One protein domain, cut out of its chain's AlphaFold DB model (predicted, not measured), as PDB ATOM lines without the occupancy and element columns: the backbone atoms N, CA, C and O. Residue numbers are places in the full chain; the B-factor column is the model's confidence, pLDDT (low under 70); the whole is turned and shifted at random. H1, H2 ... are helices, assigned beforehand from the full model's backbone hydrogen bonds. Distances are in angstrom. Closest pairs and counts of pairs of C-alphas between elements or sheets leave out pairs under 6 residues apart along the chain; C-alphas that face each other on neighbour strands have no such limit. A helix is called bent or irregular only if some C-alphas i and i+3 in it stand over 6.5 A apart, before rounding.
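Overview. This is residues 10 to 37 and 53 to 152 of the 152 residues of an uncharacterized protein of Acinetobacter gerneri DSM 14967 = CIP 107464 (UniProt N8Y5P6). Four long helices, H1, H2, H4 and the arm H5a, stand side by side in an up-and-down bundle, each running against the one before it. H5 then bends, and its second arm H5b runs on beyond the bundle, where residues 146 to 152 stick out; short H3 is at the same end. The printed part has 128 residues with five named helices in the order H1 to H5, no named strand, and is all helix. It is only just loose, close to compact, with a radius of gyration of the C-alphas of 16.9 A and spans of 63 by 26 by 18 A.

Along the chain. H1, residues 10 to 33, begins at C-alpha 10 (193.158, 51.825, 136.465) and is 34.9 A long. H2, residues 56 to 78, measures 32.2 A. H3 is residues 81 to 84. H4, residues 86 to 110, measures 37.1 A, with a kink of 29 degrees near residue 93; it is neither bent nor irregular, but only just: C-alphas 93 and 96 are 6.5 A apart. H5, residues 113 to 150, was assigned as one helix by its hydrogen bonds but is bent, with C-alphas 131 and 134 6.7 A apart. Its arms are H5a, residues 113 to 131, 27.1 A, and H5b, residues 134 to 150, 25.2 A, ending at C-alpha 150 (203.450, 55.587, 154.073).

Arrangement. H1 touches H2 at a shallow tilt of 22 degrees, opposite ways; the closest C-alphas, of Ser 27 and Ile 63, are 5.5 A apart. H2 touches H4 with residues 89 to 100 of H4 alone, closest at the C-alphas of Glu 69 and Ile 96, 6.3 A. H4 and H5a form a hairpin, with the C-alphas of Ala 104 and Ile 119 closest at 5.2 A. H3 touches H5b, closest at the C-alphas of Val 83 and Arg 141, 5.1 A. H1 and H4 are apart. Every O i to N i+4 pair is within hydrogen-bond range in H1, H2, H5a and H5b, and 16 of 21 in H4; H3 is too short for such a pair.

Size, cuts and confidence. The C-alphas farthest apart, of Glu 53 and Asn 152, are 63.5 A apart. Residues 38 to 52 are not printed, and C-alphas 37 and 53 are 9.2 A apart across this cut. Of the links that are printed whole, none is long. Mean pLDDT of the printed part is 89.0; residues 110 to 111, 148 and 151 to 152 are under 70.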
ATOM      1  N   ALA A  10     193.665  53.174 136.246       82.44
ATOM      2  CA  ALA A  10     193.158  51.825 136.465       82.44
ATOM      3  C   ALA A  10     192.025  51.787 137.507       82.44
ATOM      4  O   ALA A  10     190.996  51.159 137.261       82.44
ATOM      5  N   THR A  11     192.167  52.492 138.634       85.19
ATOM      6  CA  THR A  11     191.116  52.603 139.657       85.19
ATOM      7  C   THR A  11     189.875  53.304 139.109       85.19
ATOM      8  O   THR A  11     188.771  52.793 139.282       85.19
ATOM      9  N   LYS A  12     190.038  54.410 138.366       87.62
ATOM     10  CA  LYS A  12     188.907  55.089 137.707       87.62
ATOM     11  C   LYS A  12     188.170  54.135 136.774       87.62
ATOM     12  O   LYS A  12     186.962  53.974 136.894       87.62
ATOM     13  N   LYS A  13     188.894  53.425 135.902       90.94
ATOM     14  CA  LYS A  13     188.295  52.440 134.987       90.94
ATOM     15  C   LYS A  13     187.474  51.383 135.734       90.94
ATOM     16  O   LYS A  13     186.373  51.067 135.297       90.94
ATOM     17  N   LYS A  14     187.980  50.866 136.862       92.44
ATOM     18  CA  LYS A  14     187.244  49.909 137.706       92.44
ATOM     19  C   LYS A  14     185.956  50.512 138.270       92.44
ATOM     20  O   LYS A  14     184.919  49.870 138.175       92.44
ATOM     21  N   ILE A  15     186.007  51.739 138.793       92.00
ATOM     22  CA  ILE A  15     184.832  52.454 139.317       92.00
ATOM     23  C   ILE A  15     183.755  52.589 138.232       92.00
ATOM     24  O   ILE A  15     182.616  52.181 138.446       92.00
ATOM     25  N   TYR A  16     184.119  53.089 137.048       93.88
ATOM     26  CA  TYR A  16     183.182  53.217 135.928       93.88
ATOM     27  C   TYR A  16     182.598  51.868 135.500       93.88
ATOM     28  O   TYR A  16     181.408  51.784 135.222       93.88
ATOM     29  N   LEU A  17     183.407  50.804 135.475       95.94
ATOM     30  CA  LEU A  17     182.947  49.470 135.096       95.94
ATOM     31  C   LEU A  17     181.945  48.888 136.105       95.94
ATOM     32  O   LEU A  17     180.968  48.264 135.693       95.94
ATOM     33  N   ILE A  18     182.145  49.125 137.404       95.12
ATOM     34  CA  ILE A  18     181.195  48.715 138.450       95.12
ATOM     35  C   ILE A  18     179.848  49.413 138.235       95.12
ATOM     36  O   ILE A  18     178.828  48.737 138.113       95.12
ATOM     37  N   PHE A  19     179.839  50.744 138.118       95.62
ATOM     38  CA  PHE A  19     178.594  51.497 137.927       95.62
ATOM     39  C   PHE A  19     177.922  51.212 136.578       95.62
ATOM     40  O   PHE A  19     176.699  51.151 136.513       95.62
ATOM     41  N   LEU A  20     178.697  50.944 135.522       96.50
ATOM     42  CA  LEU A  20     178.164  50.480 134.240       96.50
ATOM     43  C   LEU A  20     177.478  49.113 134.374       96.50
ATOM     44  O   LEU A  20     176.427  48.894 133.784       96.50
ATOM     45  N   THR A  21     178.049  48.199 135.161       97.44
ATOM     46  CA  THR A  21     177.461  46.871 135.392       97.44
ATOM     47  C   THR A  21     176.148  46.983 136.166       97.44
ATOM     48  O   THR A  21     175.158  46.365 135.781       97.44
ATOM     49  N   ILE A  22     176.109  47.815 137.214       96.62
ATOM     50  CA  ILE A  22     174.882  48.097 137.977       96.62
ATOM     51  C   ILE A  22     173.815  48.708 137.062       96.62
ATOM     52  O   ILE A  22     172.674  48.245 137.052       96.62
ATOM     53  N   TRP A  23     174.199  49.693 136.244       97.88
ATOM     54  CA  TRP A  23     173.310  50.301 135.258       97.88
ATOM     55  C   TRP A  23     172.730  49.267 134.288       97.88
ATOM     56  O   TRP A  23     171.522  49.264 134.067       97.88
ATOM     57  N   LEU A  24     173.559  48.376 133.731       97.94
ATOM     58  CA  LEU A  24     173.111  47.339 132.797       97.94
ATOM     59  C   LEU A  24     172.093  46.397 133.447       97.94
ATOM     60  O   LEU A  24     171.039  46.162 132.862       97.94
ATOM     61  N   ILE A  25     172.367  45.916 134.663       98.06
ATOM     62  CA  ILE A  25     171.462  45.019 135.399       98.06
ATOM     63  C   ILE A  25     170.106  45.695 135.635       98.06
ATOM     64  O   ILE A  25     169.062  45.123 135.319       98.06
ATOM     65  N   ALA A  26     170.111  46.931 136.140       97.06
ATOM     66  CA  ALA A  26     168.885  47.690 136.366       97.06
ATOM     67  C   ALA A  26     168.138  47.990 135.057       97.06
ATOM     68  O   ALA A  26     166.914  47.917 135.012       97.06
ATOM     69  N   SER A  27     168.867  48.278 133.977       97.75
ATOM     70  CA  SER A  27     168.282  48.541 132.660       97.75
ATOM     71  C   SER A  27     167.591  47.308 132.094       97.75
ATOM     72  O   SER A  27     166.486  47.419 131.570       97.75
ATOM     73  N   THR A  28     168.198  46.127 132.239       97.81
ATOM     74  CA  THR A  28     167.564  44.858 131.870       97.81
ATOM     75  C   THR A  28     166.297  44.623 132.685       97.81
ATOM     76  O   THR A  28     165.282  44.247 132.107       97.81
ATOM     77  N   TYR A  29     166.324  44.897 133.992       97.50
ATOM     78  CA  TYR A  29     165.147  44.761 134.850       97.50
ATOM     79  C   TYR A  29     164.002  45.700 134.428       97.50
ATOM     80  O   TYR A  29     162.886  45.242 134.197       97.50
ATOM     81  N   ILE A  30     164.283  46.992 134.223       96.00
ATOM     82  CA  ILE A  30     163.285  47.977 133.765       96.00
ATOM     83  C   ILE A  30     162.728  47.597 132.385       96.00
ATOM     84  O   ILE A  30     161.520  47.679 132.155       96.00
ATOM     85  N   ALA A  31     163.593  47.173 131.459       96.44
ATOM     86  CA  ALA A  31     163.183  46.785 130.115       96.44
ATOM     87  C   ALA A  31     162.317  45.519 130.107       96.44
ATOM     88  O   ALA A  31     161.363  45.450 129.329       96.44
ATOM     89  N   TYR A  32     162.637  44.548 130.967       96.25
ATOM     90  CA  TYR A  32     161.847  43.337 131.171       96.25
ATOM     91  C   TYR A  32     160.450  43.676 131.697       96.25
ATOM     92  O   TYR A  32     159.458  43.241 131.121       96.25
ATOM     93  N   GLU A  33     160.358  44.543 132.705       93.44
ATOM     94  CA  GLU A  33     159.074  44.981 133.264       93.44
ATOM     95  C   GLU A  33     158.225  45.768 132.251       93.44
ATOM     96  O   GLU A  33     157.000  45.709 132.272       93.44
ATOM     97  N   GLY A  34     158.854  46.443 131.283       90.00
ATOM     98  CA  GLY A  34     158.151  47.083 130.166       90.00
ATOM     99  C   GLY A  34     157.382  46.129 129.248       90.00
ATOM    100  O   GLY A  34     156.565  46.600 128.463       90.00
ATOM    101  N   GLN A  35     157.622  44.814 129.324       90.12
ATOM    102  CA  GLN A  35     156.887  43.817 128.537       90.12
ATOM    103  C   GLN A  35     155.497  43.513 129.105       90.12
ATOM    104  O   GLN A  35     154.678  42.928 128.399       90.12
ATOM    105  N   PHE A  36     155.222  43.893 130.355       86.94
ATOM    106  CA  PHE A  36     153.951  43.598 130.999       86.94
ATOM    107  C   PHE A  36     152.966  44.754 130.860       86.94
ATOM    108  O   PHE A  36     153.302  45.932 131.019       86.94
ATOM    109  N   GLU A  37     151.710  44.402 130.602       76.88
ATOM    110  CA  GLU A  37     150.603  45.342 130.660       76.88
ATOM    111  C   GLU A  37     150.279  45.728 132.098       76.88
ATOM    112  O   GLU A  37     150.349  44.918 133.024       76.88
ATOM    113  N   GLU A  53     151.468  47.607 122.641       85.75
ATOM    114  CA  GLU A  53     152.717  48.149 122.119       85.75
ATOM    115  C   GLU A  53     153.713  48.365 123.258       85.75
ATOM    116  O   GLU A  53     153.411  49.013 124.265       85.75
ATOM    117  N   TYR A  54     154.928  47.841 123.082       89.06
ATOM    118  CA  TYR A  54     156.007  48.036 124.041       89.06
ATOM    119  C   TYR A  54     156.291  49.539 124.223       89.06
ATOM    120  O   TYR A  54     156.539  50.230 123.228       89.06
ATOM    121  N   PRO A  55     156.318  50.068 125.462       90.62
ATOM    122  CA  PRO A  55     156.468  51.496 125.730       90.62
ATOM    123  C   PRO A  55     157.927  51.955 125.568       90.62
ATOM    124  O   PRO A  55     158.570  52.406 126.518       90.62
ATOM    125  N   LEU A  56     158.456  51.866 124.345       93.62
ATOM    126  CA  LEU A  56     159.868  52.078 124.022       93.62
ATOM    127  C   LEU A  56     160.386  53.432 124.520       93.62
ATOM    128  O   LEU A  56     161.464  53.504 125.110       93.62
ATOM    129  N   PHE A  57     159.613  54.501 124.325       92.69
ATOM    130  CA  PHE A  57     160.001  55.841 124.769       92.69
ATOM    131  C   PHE A  57     160.075  55.940 126.300       92.69
ATOM    132  O   PHE A  57     161.045  56.463 126.839       92.69
ATOM    133  N   GLY A  58     159.089  55.385 127.012       91.88
ATOM    134  CA  GLY A  58     159.057  55.408 128.477       91.88
ATOM    135  C   GLY A  58     160.199  54.604 129.096       91.88
ATOM    136  O   GLY A  58     160.875  55.082 130.007       91.88
ATOM    137  N   VAL A  59     160.467  53.416 128.552       95.00
ATOM    138  CA  VAL A  59     161.561  52.549 129.009       95.00
ATOM    139  C   VAL A  59     162.923  53.188 128.743       95.00
ATOM    140  O   VAL A  59     163.751  53.266 129.650       95.00
ATOM    141  N   THR A  60     163.168  53.677 127.524       96.31
ATOM    142  CA  THR A  60     164.458  54.306 127.184       96.31
ATOM    143  C   THR A  60     164.699  55.579 127.992       96.31
ATOM    144  O   THR A  60     165.828  55.818 128.428       96.31
ATOM    145  N   PHE A  61     163.650  56.353 128.275       94.50
ATOM    146  CA  PHE A  61     163.716  57.504 129.170       94.50
ATOM    147  C   PHE A  61     164.114  57.104 130.601       94.50
ATOM    148  O   PHE A  61     165.083  57.647 131.131       94.50
ATOM    149  N   ALA A  62     163.443  56.115 131.203       94.62
ATOM    150  CA  ALA A  62     163.755  55.635 132.555       94.62
ATOM    151  C   ALA A  62     165.197  55.102 132.674       94.62
ATOM    152  O   ALA A  62     165.928  55.454 133.601       94.62
ATOM    153  N   ILE A  63     165.642  54.313 131.691       97.00
ATOM    154  CA  ILE A  63     167.017  53.796 131.613       97.00
ATOM    155  C   ILE A  63     168.044  54.934 131.515       97.00
ATOM    156  O   ILE A  63     169.099  54.882 132.154       97.00
ATOM    157  N   SER A  64     167.738  55.977 130.739       97.19
ATOM    158  CA  SER A  64     168.615  57.141 130.564       97.19
ATOM    159  C   SER A  64     168.705  57.993 131.831       97.19
ATOM    160  O   SER A  64     169.786  58.454 132.193       97.19
ATOM    161  N   LEU A  65     167.590  58.165 132.546       95.81
ATOM    162  CA  LEU A  65     167.584  58.820 133.853       95.81
ATOM    163  C   LEU A  65     168.443  58.058 134.865       95.81
ATOM    164  O   LEU A  65     169.237  58.668 135.578       95.81
ATOM    165  N   TYR A  66     168.346  56.727 134.886       96.69
ATOM    166  CA  TYR A  66     169.175  55.922 135.777       96.69
ATOM    167  C   TYR A  66     170.663  55.951 135.393       96.69
ATOM    168  O   TYR A  66     171.534  55.952 136.265       96.69
ATOM    169  N   LEU A  67     170.984  56.061 134.097       97.31
ATOM    170  CA  LEU A  67     172.363  56.270 133.642       97.31
ATOM    171  C   LEU A  67     172.963  57.546 134.242       97.31
ATOM    172  O   LEU A  67     174.117  57.537 134.671       97.31
ATOM    173  N   LEU A  68     172.187  58.632 134.293       96.38
ATOM    174  CA  LEU A  68     172.632  59.897 134.875       96.38
ATOM    175  C   LEU A  68     173.011  59.732 136.355       96.38
ATOM    176  O   LEU A  68     174.021  60.284 136.794       96.38
ATOM    177  N   GLU A  69     172.254  58.930 137.107       95.88
ATOM    178  CA  GLU A  69     172.575  58.604 138.499       95.88
ATOM    179  C   GLU A  69     173.888  57.822 138.623       95.88
ATOM    180  O   GLU A  69     174.764  58.167 139.418       95.88
ATOM    181  N   MET A  70     174.066  56.795 137.794       96.75
ATOM    182  CA  MET A  70     175.272  55.963 137.805       96.75
ATOM    183  C   MET A  70     176.517  56.761 137.406       96.75
ATOM    184  O   MET A  70     177.580  56.608 138.015       96.75
ATOM    185  N   LEU A  71     176.388  57.675 136.441       95.81
ATOM    186  CA  LEU A  71     177.451  58.608 136.073       95.81
ATOM    187  C   LEU A  71     177.779  59.577 137.210       95.81
ATOM    188  O   LEU A  71     178.956  59.832 137.462       95.81
ATOM    189  N   ASN A  72     176.771  60.081 137.922       95.31
ATOM    190  CA  ASN A  72     176.965  60.948 139.080       95.31
ATOM    191  C   ASN A  72     177.801  60.260 140.173       95.31
ATOM    192  O   ASN A  72     178.783  60.838 140.646       95.31
ATOM    193  N   TYR A  73     177.508  58.999 140.510       93.50
ATOM    194  CA  TYR A  73     178.331  58.251 141.468       93.50
ATOM    195  C   TYR A  73     179.726  57.924 140.937       93.50
ATOM    196  O   TYR A  73     180.711  58.072 141.666       93.50
ATOM    197  N   ALA A  74     179.845  57.529 139.668       93.25
ATOM    198  CA  ALA A  74     181.146  57.267 139.061       93.25
ATOM    199  C   ALA A  74     182.045  58.515 139.099       93.25
ATOM    200  O   ALA A  74     183.231  58.414 139.425       93.25
ATOM    201  N   LEU A  75     181.478  59.695 138.830       92.50
ATOM    202  CA  LEU A  75     182.170  60.980 138.915       92.50
ATOM    203  C   LEU A  75     182.544  61.337 140.353       92.50
ATOM    204  O   LEU A  75     183.684  61.739 140.587       92.50
ATOM    205  N   LEU A  76     181.630  61.151 141.311       91.75
ATOM    206  CA  LEU A  76     181.882  61.394 142.731       91.75
ATOM    207  C   LEU A  76     183.114  60.612 143.214       91.75
ATOM    208  O   LEU A  76     184.047  61.206 143.752       91.75
ATOM    209  N   PHE A  77     183.149  59.301 142.966       89.25
ATOM    210  CA  PHE A  77     184.245  58.432 143.410       89.25
ATOM    211  C   PHE A  77     185.523  58.554 142.576       89.25
ATOM    212  O   PHE A  77     186.604  58.201 143.045       89.25
ATOM    213  N   SER A  78     185.435  59.073 141.351       88.06
ATOM    214  CA  SER A  78     186.607  59.317 140.499       88.06
ATOM    215  C   SER A  78     187.254  60.683 140.735       88.06
ATOM    216  O   SER A  78     188.338  60.948 140.196       88.06
ATOM    217  N   ASN A  79     186.607  61.565 141.504       86.88
ATOM    218  CA  ASN A  79     187.071  62.921 141.746       86.88
ATOM    219  C   ASN A  79     187.814  63.038 143.083       86.88
ATOM    220  O   ASN A  79     187.278  62.766 144.152       86.88
ATOM    221  N   SER A  80     189.035  63.566 143.034       82.19
ATOM    222  CA  SER A  80     189.843  63.866 144.223       82.19
ATOM    223  C   SER A  80     189.203  64.866 145.201       82.19
ATOM    224  O   SER A  80     189.599  64.922 146.366       82.19
ATOM    225  N   SER A  81     188.210  65.648 144.759       83.38
ATOM    226  CA  SER A  81     187.453  66.556 145.630       83.38
ATOM    227  C   SER A  81     186.760  65.832 146.781       83.38
ATOM    228  O   SER A  81     186.601  66.429 147.842       83.38
ATOM    229  N   ILE A  82     186.428  64.545 146.624       86.38
ATOM    230  CA  ILE A  82     185.776  63.758 147.674       86.38
ATOM    231  C   ILE A  82     186.665  63.572 148.911       86.38
ATOM    232  O   ILE A  82     186.167  63.526 150.033       86.38
ATOM    233  N   VAL A  83     187.990  63.532 148.725       82.69
ATOM    234  CA  VAL A  83     188.966  63.406 149.818       82.69
ATOM    235  C   VAL A  83     189.125  64.744 150.541       82.69
ATOM    236  O   VAL A  83     189.142  64.789 151.770       82.69
ATOM    237  N   LYS A  84     189.200  65.842 149.776       85.31
ATOM    238  CA  LYS A  84     189.419  67.203 150.297       85.31
ATOM    239  C   LYS A  84     188.175  67.790 150.962       85.31
ATOM    240  O   LYS A  84     188.261  68.398 152.025       85.31
ATOM    241  N   HIS A  85     187.019  67.606 150.334       88.25
ATOM    242  CA  HIS A  85     185.746  68.198 150.731       88.25
ATOM    243  C   HIS A  85     184.626  67.143 150.673       88.25
ATOM    244  O   HIS A  85     183.750  67.223 149.808       88.25
ATOM    245  N   PRO A  86     184.629  66.146 151.579       86.38
ATOM    246  CA  PRO A  86     183.696  65.018 151.532       86.38
ATOM    247  C   PRO A  86     182.232  65.448 151.675       86.38
ATOM    248  O   PRO A  86     181.385  64.976 150.925       86.38
ATOM    249  N   ILE A  87     181.939  66.387 152.582       88.56
ATOM    250  CA  ILE A  87     180.571  66.868 152.832       88.56
ATOM    251  C   ILE A  87     180.034  67.617 151.610       88.56
ATOM    252  O   ILE A  87     178.943  67.328 151.136       88.56
ATOM    253  N   ILE A  88     180.819  68.547 151.063       89.69
ATOM    254  CA  ILE A  88     180.421  69.341 149.893       89.69
ATOM    255  C   ILE A  88     180.235  68.432 148.673       89.69
ATOM    256  O   ILE A  88     179.229  68.534 147.978       89.69
ATOM    257  N   SER A  89     181.171  67.505 148.441       90.38
ATOM    258  CA  SER A  89     181.080  66.545 147.333       90.38
ATOM    259  C   SER A  89     179.840  65.657 147.456       90.38
ATOM    260  O   SER A  89     179.148  65.441 146.465       90.38
ATOM    261  N   TYR A  90     179.521  65.200 148.671       90.75
ATOM    262  CA  TYR A  90     178.298  64.451 148.954       90.75
ATOM    263  C   TYR A  90     177.035  65.278 148.684       90.75
ATOM    264  O   TYR A  90     176.119  64.792 148.023       90.75
ATOM    265  N   LEU A  91     176.983  66.534 149.138       91.62
ATOM    266  CA  LEU A  91     175.831  67.415 148.919       91.62
ATOM    267  C   LEU A  91     175.576  67.656 147.427       91.62
ATOM    268  O   LEU A  91     174.445  67.498 146.974       91.62
ATOM    269  N   PHE A  92     176.619  67.953 146.645       92.19
ATOM    270  CA  PHE A  92     176.481  68.101 145.193       92.19
ATOM    271  C   PHE A  92     176.029  66.805 144.522       92.19
ATOM    272  O   PHE A  92     175.106  66.826 143.709       92.19
ATOM    273  N   ALA A  93     176.616  65.670 144.905       92.25
ATOM    274  CA  ALA A  93     176.209  64.375 144.376       92.25
ATOM    275  C   ALA A  93     174.794  63.962 144.808       92.25
ATOM    276  O   ALA A  93     174.220  63.078 144.188       92.25
ATOM    277  N   SER A  94     174.207  64.592 145.828       94.50
ATOM    278  CA  SER A  94     172.842  64.299 146.281       94.50
ATOM    279  C   SER A  94     171.760  64.939 145.405       94.50
ATOM    280  O   SER A  94     170.622  64.479 145.424       94.50
ATOM    281  N   ILE A  95     172.092  65.964 144.610       94.62
ATOM    282  CA  ILE A  95     171.114  66.690 143.781       94.62
ATOM    283  C   ILE A  95     170.399  65.740 142.812       94.62
ATOM    284  O   ILE A  95     169.172  65.775 142.702       94.62
ATOM    285  N   ILE A  96     171.155  64.878 142.129       94.56
ATOM    286  CA  ILE A  96     170.610  63.948 141.133       94.56
ATOM    287  C   ILE A  96     169.715  62.880 141.788       94.56
ATOM    288  O   ILE A  96     168.557  62.800 141.382       94.56
ATOM    289  N   PRO A  97     170.158  62.127 142.816       93.12
ATOM    290  CA  PRO A  97     169.313  61.147 143.503       93.12
ATOM    291  C   PRO A  97     168.005  61.736 144.038       93.12
ATOM    292  O   PRO A  97     166.942  61.164 143.816       93.12
ATOM    293  N   PHE A  98     168.041  62.919 144.664       93.69
ATOM    294  CA  PHE A  98     166.813  63.576 145.128       93.69
ATOM    295  C   PHE A  98     165.895  63.988 143.973       93.69
ATOM    296  O   PHE A  98     164.683  63.801 144.058       93.69
ATOM    297  N   SER A  99     166.455  64.505 142.876       94.75
ATOM    298  CA  SER A  99     165.664  64.865 141.692       94.75
ATOM    299  C   SER A  99     164.999  63.635 141.071       94.75
ATOM    300  O   SER A  99     163.822  63.678 140.717       94.75
ATOM    301  N   LEU A 100     165.727  62.519 140.983       94.19
ATOM    302  CA  LEU A 100     165.207  61.258 140.464       94.19
ATOM    303  C   LEU A 100     164.154  60.644 141.381       94.19
ATOM    304  O   LEU A 100     163.168  60.120 140.874       94.19
ATOM    305  N   LEU A 101     164.301  60.763 142.701       91.75
ATOM    306  CA  LEU A 101     163.278  60.340 143.654       91.75
ATOM    307  C   LEU A 101     161.972  61.125 143.457       91.75
ATOM    308  O   LEU A 101     160.896  60.528 143.430       91.75
ATOM    309  N   CYS A 102     162.055  62.442 143.237       92.00
ATOM    310  CA  CYS A 102     160.893  63.264 142.892       92.00
ATOM    311  C   CYS A 102     160.257  62.829 141.562       92.00
ATOM    312  O   CYS A 102     159.038  62.683 141.485       92.00
ATOM    313  N   ILE A 103     161.064  62.584 140.522       91.19
ATOM    314  CA  ILE A 103     160.567  62.102 139.221       91.19
ATOM    315  C   ILE A 103     159.902  60.730 139.367       91.19
ATOM    316  O   ILE A 103     158.828  60.518 138.813       91.19
ATOM    317  N   ALA A 104     160.498  59.814 140.128       88.94
ATOM    318  CA  ALA A 104     159.944  58.493 140.395       88.94
ATOM    319  C   ALA A 104     158.591  58.592 141.120       88.94
ATOM    320  O   ALA A 104     157.645  57.899 140.751       88.94
ATOM    321  N   PHE A 105     158.465  59.502 142.091       86.44
ATOM    322  CA  PHE A 105     157.205  59.752 142.789       86.44
ATOM    323  C   PHE A 105     156.113  60.297 141.855       86.44
ATOM    324  O   PHE A 105     154.977  59.835 141.907       86.44
ATOM    325  N   LEU A 106     156.456  61.222 140.952       87.06
ATOM    326  CA  LEU A 106     155.527  61.708 139.923       87.06
ATOM    327  C   LEU A 106     155.156  60.600 138.923       87.06
ATOM    328  O   LEU A 106     153.992  60.451 138.559       87.06
ATOM    329  N   GLY A 107     156.130  59.782 138.519       79.38
ATOM    330  CA  GLY A 107     155.937  58.649 137.612       79.38
ATOM    331  C   GLY A 107     155.068  57.531 138.195       79.38
ATOM    332  O   GLY A 107     154.387  56.834 137.443       79.38
ATOM    333  N   ALA A 108     155.001  57.403 139.526       78.12
ATOM    334  CA  ALA A 108     154.111  56.457 140.205       78.12
ATOM    335  C   ALA A 108     152.630  56.680 139.852       78.12
ATOM    336  O   ALA A 108     151.841  55.736 139.868       78.12
ATOM    337  N   MET A 109     152.255  57.902 139.456       76.69
ATOM    338  CA  MET A 109     150.896  58.226 139.017       76.69
ATOM    339  C   MET A 109     150.520  57.583 137.672       76.69
ATOM    340  O   MET A 109     149.347  57.581 137.309       76.69
ATOM    341  N   HIS A 110     151.481  57.052 136.909       67.94
ATOM    342  CA  HIS A 110     151.249  56.526 135.560       67.94
ATOM    343  C   HIS A 110     151.057  55.002 135.478       67.94
ATOM    344  O   HIS A 110     150.877  54.492 134.378       67.94
ATOM    345  N   ALA A 111     151.022  54.285 136.610       66.00
ATOM    346  CA  ALA A 111     150.616  52.871 136.757       66.00
ATOM    347  C   ALA A 111     151.241  51.837 135.785       66.00
ATOM    348  O   ALA A 111     150.799  50.685 135.752       66.00
ATOM    349  N   ALA A 112     152.251  52.199 134.991       81.75
ATOM    350  CA  ALA A 112     152.900  51.287 134.058       81.75
ATOM    351  C   ALA A 112     153.936  50.417 134.798       81.75
ATOM    352  O   ALA A 112     154.695  50.956 135.610       81.75
ATOM    353  N   PRO A 113     154.034  49.107 134.511       84.31
ATOM    354  CA  PRO A 113     154.946  48.214 135.233       84.31
ATOM    355  C   PRO A 113     156.423  48.647 135.200       84.31
ATOM    356  O   PRO A 113     157.076  48.669 136.243       84.31
ATOM    357  N   PHE A 114     156.929  49.136 134.058       88.69
ATOM    358  CA  PHE A 114     158.304  49.659 133.967       88.69
ATOM    359  C   PHE A 114     158.569  50.870 134.879       88.69
ATOM    360  O   PHE A 114     159.692  51.047 135.353       88.69
ATOM    361  N   TRP A 115     157.556  51.704 135.150       90.44
ATOM    362  CA  TRP A 115     157.677  52.805 136.111       90.44
ATOM    363  C   TRP A 115     157.791  52.268 137.537       90.44
ATOM    364  O   TRP A 115     158.583  52.789 138.315       90.44
ATOM    365  N   GLY A 116     157.070  51.190 137.863       90.06
ATOM    366  CA  GLY A 116     157.229  50.465 139.125       90.06
ATOM    367  C   GLY A 116     158.653  49.932 139.307       90.06
ATOM    368  O   GLY A 116     159.270  50.165 140.346       90.06
ATOM    369  N   ALA A 117     159.205  49.306 138.267       93.00
ATOM    370  CA  ALA A 117     160.589  48.832 138.247       93.00
ATOM    371  C   ALA A 117     161.592  49.974 138.467       93.00
ATOM    372  O   ALA A 117     162.492  49.877 139.302       93.00
ATOM    373  N   PHE A 118     161.401  51.092 137.760       94.44
ATOM    374  CA  PHE A 118     162.220  52.290 137.920       94.44
ATOM    375  C   PHE A 118     162.146  52.844 139.349       94.44
ATOM    376  O   PHE A 118     163.183  53.117 139.946       94.44
ATOM    377  N   ILE A 119     160.951  52.945 139.939       93.44
ATOM    378  CA  ILE A 119     160.763  53.394 141.327       93.44
ATOM    379  C   ILE A 119     161.524  52.491 142.297       93.44
ATOM    380  O   ILE A 119     162.228  53.000 143.165       93.44
ATOM    381  N   GLN A 120     161.420  51.167 142.151       93.44
ATOM    382  CA  GLN A 120     162.143  50.231 143.012       93.44
ATOM    383  C   GLN A 120     163.655  50.445 142.917       93.44
ATOM    384  O   GLN A 120     164.320  50.586 143.942       93.44
ATOM    385  N   VAL A 121     164.185  50.535 141.696       95.62
ATOM    386  CA  VAL A 121     165.607  50.801 141.456       95.62
ATOM    387  C   VAL A 121     166.028  52.121 142.110       95.62
ATOM    388  O   VAL A 121     166.994  52.138 142.872       95.62
ATOM    389  N   ILE A 122     165.288  53.214 141.902       95.44
ATOM    390  CA  ILE A 122     165.588  54.519 142.509       95.44
ATOM    391  C   ILE A 122     165.514  54.467 144.037       95.44
ATOM    392  O   ILE A 122     166.376  55.037 144.702       95.44
ATOM    393  N   LEU A 123     164.544  53.759 144.619       92.81
ATOM    394  CA  LEU A 123     164.427  53.605 146.070       92.81
ATOM    395  C   LEU A 123     165.626  52.854 146.654       92.81
ATOM    396  O   LEU A 123     166.236  53.336 147.607       92.81
ATOM    397  N   PHE A 124     166.010  51.717 146.067       92.88
ATOM    398  CA  PHE A 124     167.195  50.972 146.502       92.88
ATOM    399  C   PHE A 124     168.467  51.813 146.387       92.88
ATOM    400  O   PHE A 124     169.283  51.843 147.311       92.88
ATOM    401  N   THR A 125     168.617  52.541 145.282       93.75
ATOM    402  CA  THR A 125     169.797  53.378 145.046       93.75
ATOM    403  C   THR A 125     169.822  54.590 145.986       93.75
ATOM    404  O   THR A 125     170.870  54.928 146.531       93.75
ATOM    405  N   SER A 126     168.661  55.170 146.302       91.31
ATOM    406  CA  SER A 126     168.520  56.247 147.293       91.31
ATOM    407  C   SER A 126     168.823  55.771 148.714       91.31
ATOM    408  O   SER A 126     169.472  56.480 149.480       91.31
ATOM    409  N   LEU A 127     168.410  54.553 149.082       91.31
ATOM    410  CA  LEU A 127     168.785  53.947 150.362       91.31
ATOM    411  C   LEU A 127     170.298  53.740 150.448       91.31
ATOM    412  O   LEU A 127     170.903  54.060 151.471       91.31
ATOM    413  N   PHE A 128     170.926  53.274 149.366       90.00
ATOM    414  CA  PHE A 128     172.381  53.198 149.280       90.00
ATOM    415  C   PHE A 128     173.024  54.585 149.442       90.00
ATOM    416  O   PHE A 128     173.955  54.740 150.236       90.00
ATOM    417  N   HIS A 129     172.499  55.604 148.757       92.75
ATOM    418  CA  HIS A 129     172.977  56.986 148.843       92.75
ATOM    419  C   HIS A 129     172.923  57.544 150.266       92.75
ATOM    420  O   HIS A 129     173.872  58.172 150.717       92.75
ATOM    421  N   LEU A 130     171.837  57.301 150.998       91.44
ATOM    422  CA  LEU A 130     171.648  57.858 152.338       91.44
ATOM    423  C   LEU A 130     172.378  57.062 153.425       91.44
ATOM    424  O   LEU A 130     172.934  57.653 154.350       91.44
ATOM    425  N   LEU A 131     172.375  55.729 153.335       90.50
ATOM    426  CA  LEU A 131     172.854  54.857 154.412       90.50
ATOM    427  C   LEU A 131     174.304  54.416 154.216       90.50
ATOM    428  O   LEU A 131     175.067  54.336 155.178       90.50
ATOM    429  N   ILE A 132     174.691  54.114 152.976       87.06
ATOM    430  CA  ILE A 132     175.964  53.449 152.669       87.06
ATOM    431  C   ILE A 132     176.989  54.449 152.133       87.06
ATOM    432  O   ILE A 132     178.182  54.333 152.428       87.06
ATOM    433  N   LEU A 133     176.559  55.473 151.396       87.25
ATOM    434  CA  LEU A 133     177.482  56.439 150.810       87.25
ATOM    435  C   LEU A 133     178.265  57.245 151.864       87.25
ATOM    436  O   LEU A 133     179.491  57.303 151.736       87.25
ATOM    437  N   PRO A 134     177.660  57.799 152.940       87.12
ATOM    438  CA  PRO A 134     178.414  58.539 153.953       87.12
ATOM    439  C   PRO A 134     179.543  57.729 154.625       87.12
ATOM    440  O   PRO A 134     180.680  58.223 154.661       87.12
ATOM    441  N   PRO A 135     179.320  56.487 155.114       87.19
ATOM    442  CA  PRO A 135     180.411  55.685 155.663       87.19
ATOM    443  C   PRO A 135     181.437  55.284 154.595       87.19
ATOM    444  O   PRO A 135     182.633  55.277 154.889       87.19
ATOM    445  N   THR A 136     181.017  55.038 153.350       85.44
ATOM    446  CA  THR A 136     181.936  54.710 152.243       85.44
ATOM    447  C   THR A 136     182.880  55.871 151.931       85.44
ATOM    448  O   THR A 136     184.085  55.665 151.786       85.44
ATOM    449  N   ILE A 137     182.372  57.108 151.899       85.06
ATOM    450  CA  ILE A 137     183.186  58.319 151.716       85.06
ATOM    451  C   ILE A 137     184.187  58.481 152.866       85.06
ATOM    452  O   ILE A 137     185.359  58.783 152.635       85.06
ATOM    453  N   SER A 138     183.746  58.253 154.106       84.06
ATOM    454  CA  SER A 138     184.614  58.321 155.286       84.06
ATOM    455  C   SER A 138     185.755  57.298 155.223       84.06
ATOM    456  O   SER A 138     186.913  57.639 155.474       84.06
ATOM    457  N   HIS A 139     185.445  56.061 154.825       83.25
ATOM    458  CA  HIS A 139     186.432  54.999 154.642       83.25
ATOM    459  C   HIS A 139     187.407  55.313 153.500       83.25
ATOM    460  O   HIS A 139     188.620  55.202 153.670       83.25
ATOM    461  N   PHE A 140     186.894  55.782 152.360       79.38
ATOM    462  CA  PHE A 140     187.708  56.184 151.214       79.38
ATOM    463  C   PHE A 140     188.710  57.285 151.584       79.38
ATOM    464  O   PHE A 140     189.892  57.189 151.259       79.38
ATOM    465  N   ARG A 141     188.264  58.293 152.345       81.38
ATOM    466  CA  ARG A 141     189.142  59.347 152.866       81.38
ATOM    467  C   ARG A 141     190.230  58.785 153.780       81.38
ATOM    468  O   ARG A 141     191.379  59.194 153.663       81.38
ATOM    469  N   ARG A 142     189.877  57.873 154.693       82.19
ATOM    470  CA  ARG A 142     190.827  57.279 155.646       82.19
ATOM    471  C   ARG A 142     191.930  56.503 154.929       82.19
ATOM    472  O   ARG A 142     193.097  56.709 155.236       82.19
ATOM    473  N   ASN A 143     191.576  55.662 153.960       79.06
ATOM    474  CA  ASN A 143     192.559  54.874 153.212       79.06
ATOM    475  C   ASN A 143     193.536  55.768 152.445       79.06
ATOM    476  O   ASN A 143     194.740  55.546 152.498       79.06
ATOM    477  N   HIS A 144     193.029  56.838 151.830       72.38
ATOM    478  CA  HIS A 144     193.867  57.800 151.120       72.38
ATOM    479  C   HIS A 144     194.822  58.566 152.058       72.38
ATOM    480  O   HIS A 144     195.925  58.927 151.661       72.38
ATOM    481  N   GLN A 145     194.429  58.822 153.311       74.50
ATOM    482  CA  GLN A 145     195.321  59.433 154.308       74.50
ATOM    483  C   GLN A 145     196.446  58.483 154.748       74.50
ATOM    484  O   GLN A 145     197.561  58.943 154.979       74.50
ATOM    485  N   ILE A 146     196.165  57.179 154.849       73.38
ATOM    486  CA  ILE A 146     197.156  56.154 155.216       73.38
ATOM    487  C   ILE A 146     198.196  55.981 154.101       73.38
ATOM    488  O   ILE A 146     199.392  55.908 154.382       73.38
ATOM    489  N   GLU A 147     197.757  55.958 152.841       71.19
ATOM    490  CA  GLU A 147     198.660  55.905 151.685       71.19
ATOM    491  C   GLU A 147     199.612  57.114 151.667       71.19
ATOM    492  O   GLU A 147     200.821  56.928 151.571       71.19
ATOM    493  N   GLU A 148     199.106  58.334 151.901       68.25
ATOM    494  CA  GLU A 148     199.957  59.532 151.993       68.25
ATOM    495  C   GLU A 148     200.960  59.493 153.165       68.25
ATOM    496  O   GLU A 148     202.020  60.110 153.069       68.25
ATOM    497  N   SER A 149     200.654  58.807 154.273       70.00
ATOM    498  CA  SER A 149     201.585  58.682 155.407       70.00
ATOM    499  C   SER A 149     202.678  57.634 155.210       70.00
ATOM    500  O   SER A 149     203.715  57.744 155.846       70.00
ATOM    501  N   ASN A 150     202.460  56.633 154.352       72.69
ATOM    502  CA  ASN A 150     203.450  55.587 154.073       72.69
ATOM    503  C   ASN A 150     204.457  55.995 152.983       72.69
ATOM    504  O   ASN A 150     205.494  55.353 152.841       72.69
ATOM    505  N   GLU A 151     204.139  57.024 152.193       64.94
ATOM    506  CA  GLU A 151     205.008  57.559 151.134       64.94
ATOM    507  C   GLU A 151     205.951  58.688 151.606       64.94
ATOM    508  O   GLU A 151     206.822  59.095 150.836       64.94
ATOM    509  N   ASN A 152     205.791  59.195 152.838       53.28
ATOM    510  CA  ASN A 152     206.648  60.227 153.450       53.28
ATOM    511  C   ASN A 152     207.512  59.645 154.571       53.28
ATOM    512  O   ASN A 152     208.645  60.147 154.733       53.28
TER     513      ASN A 152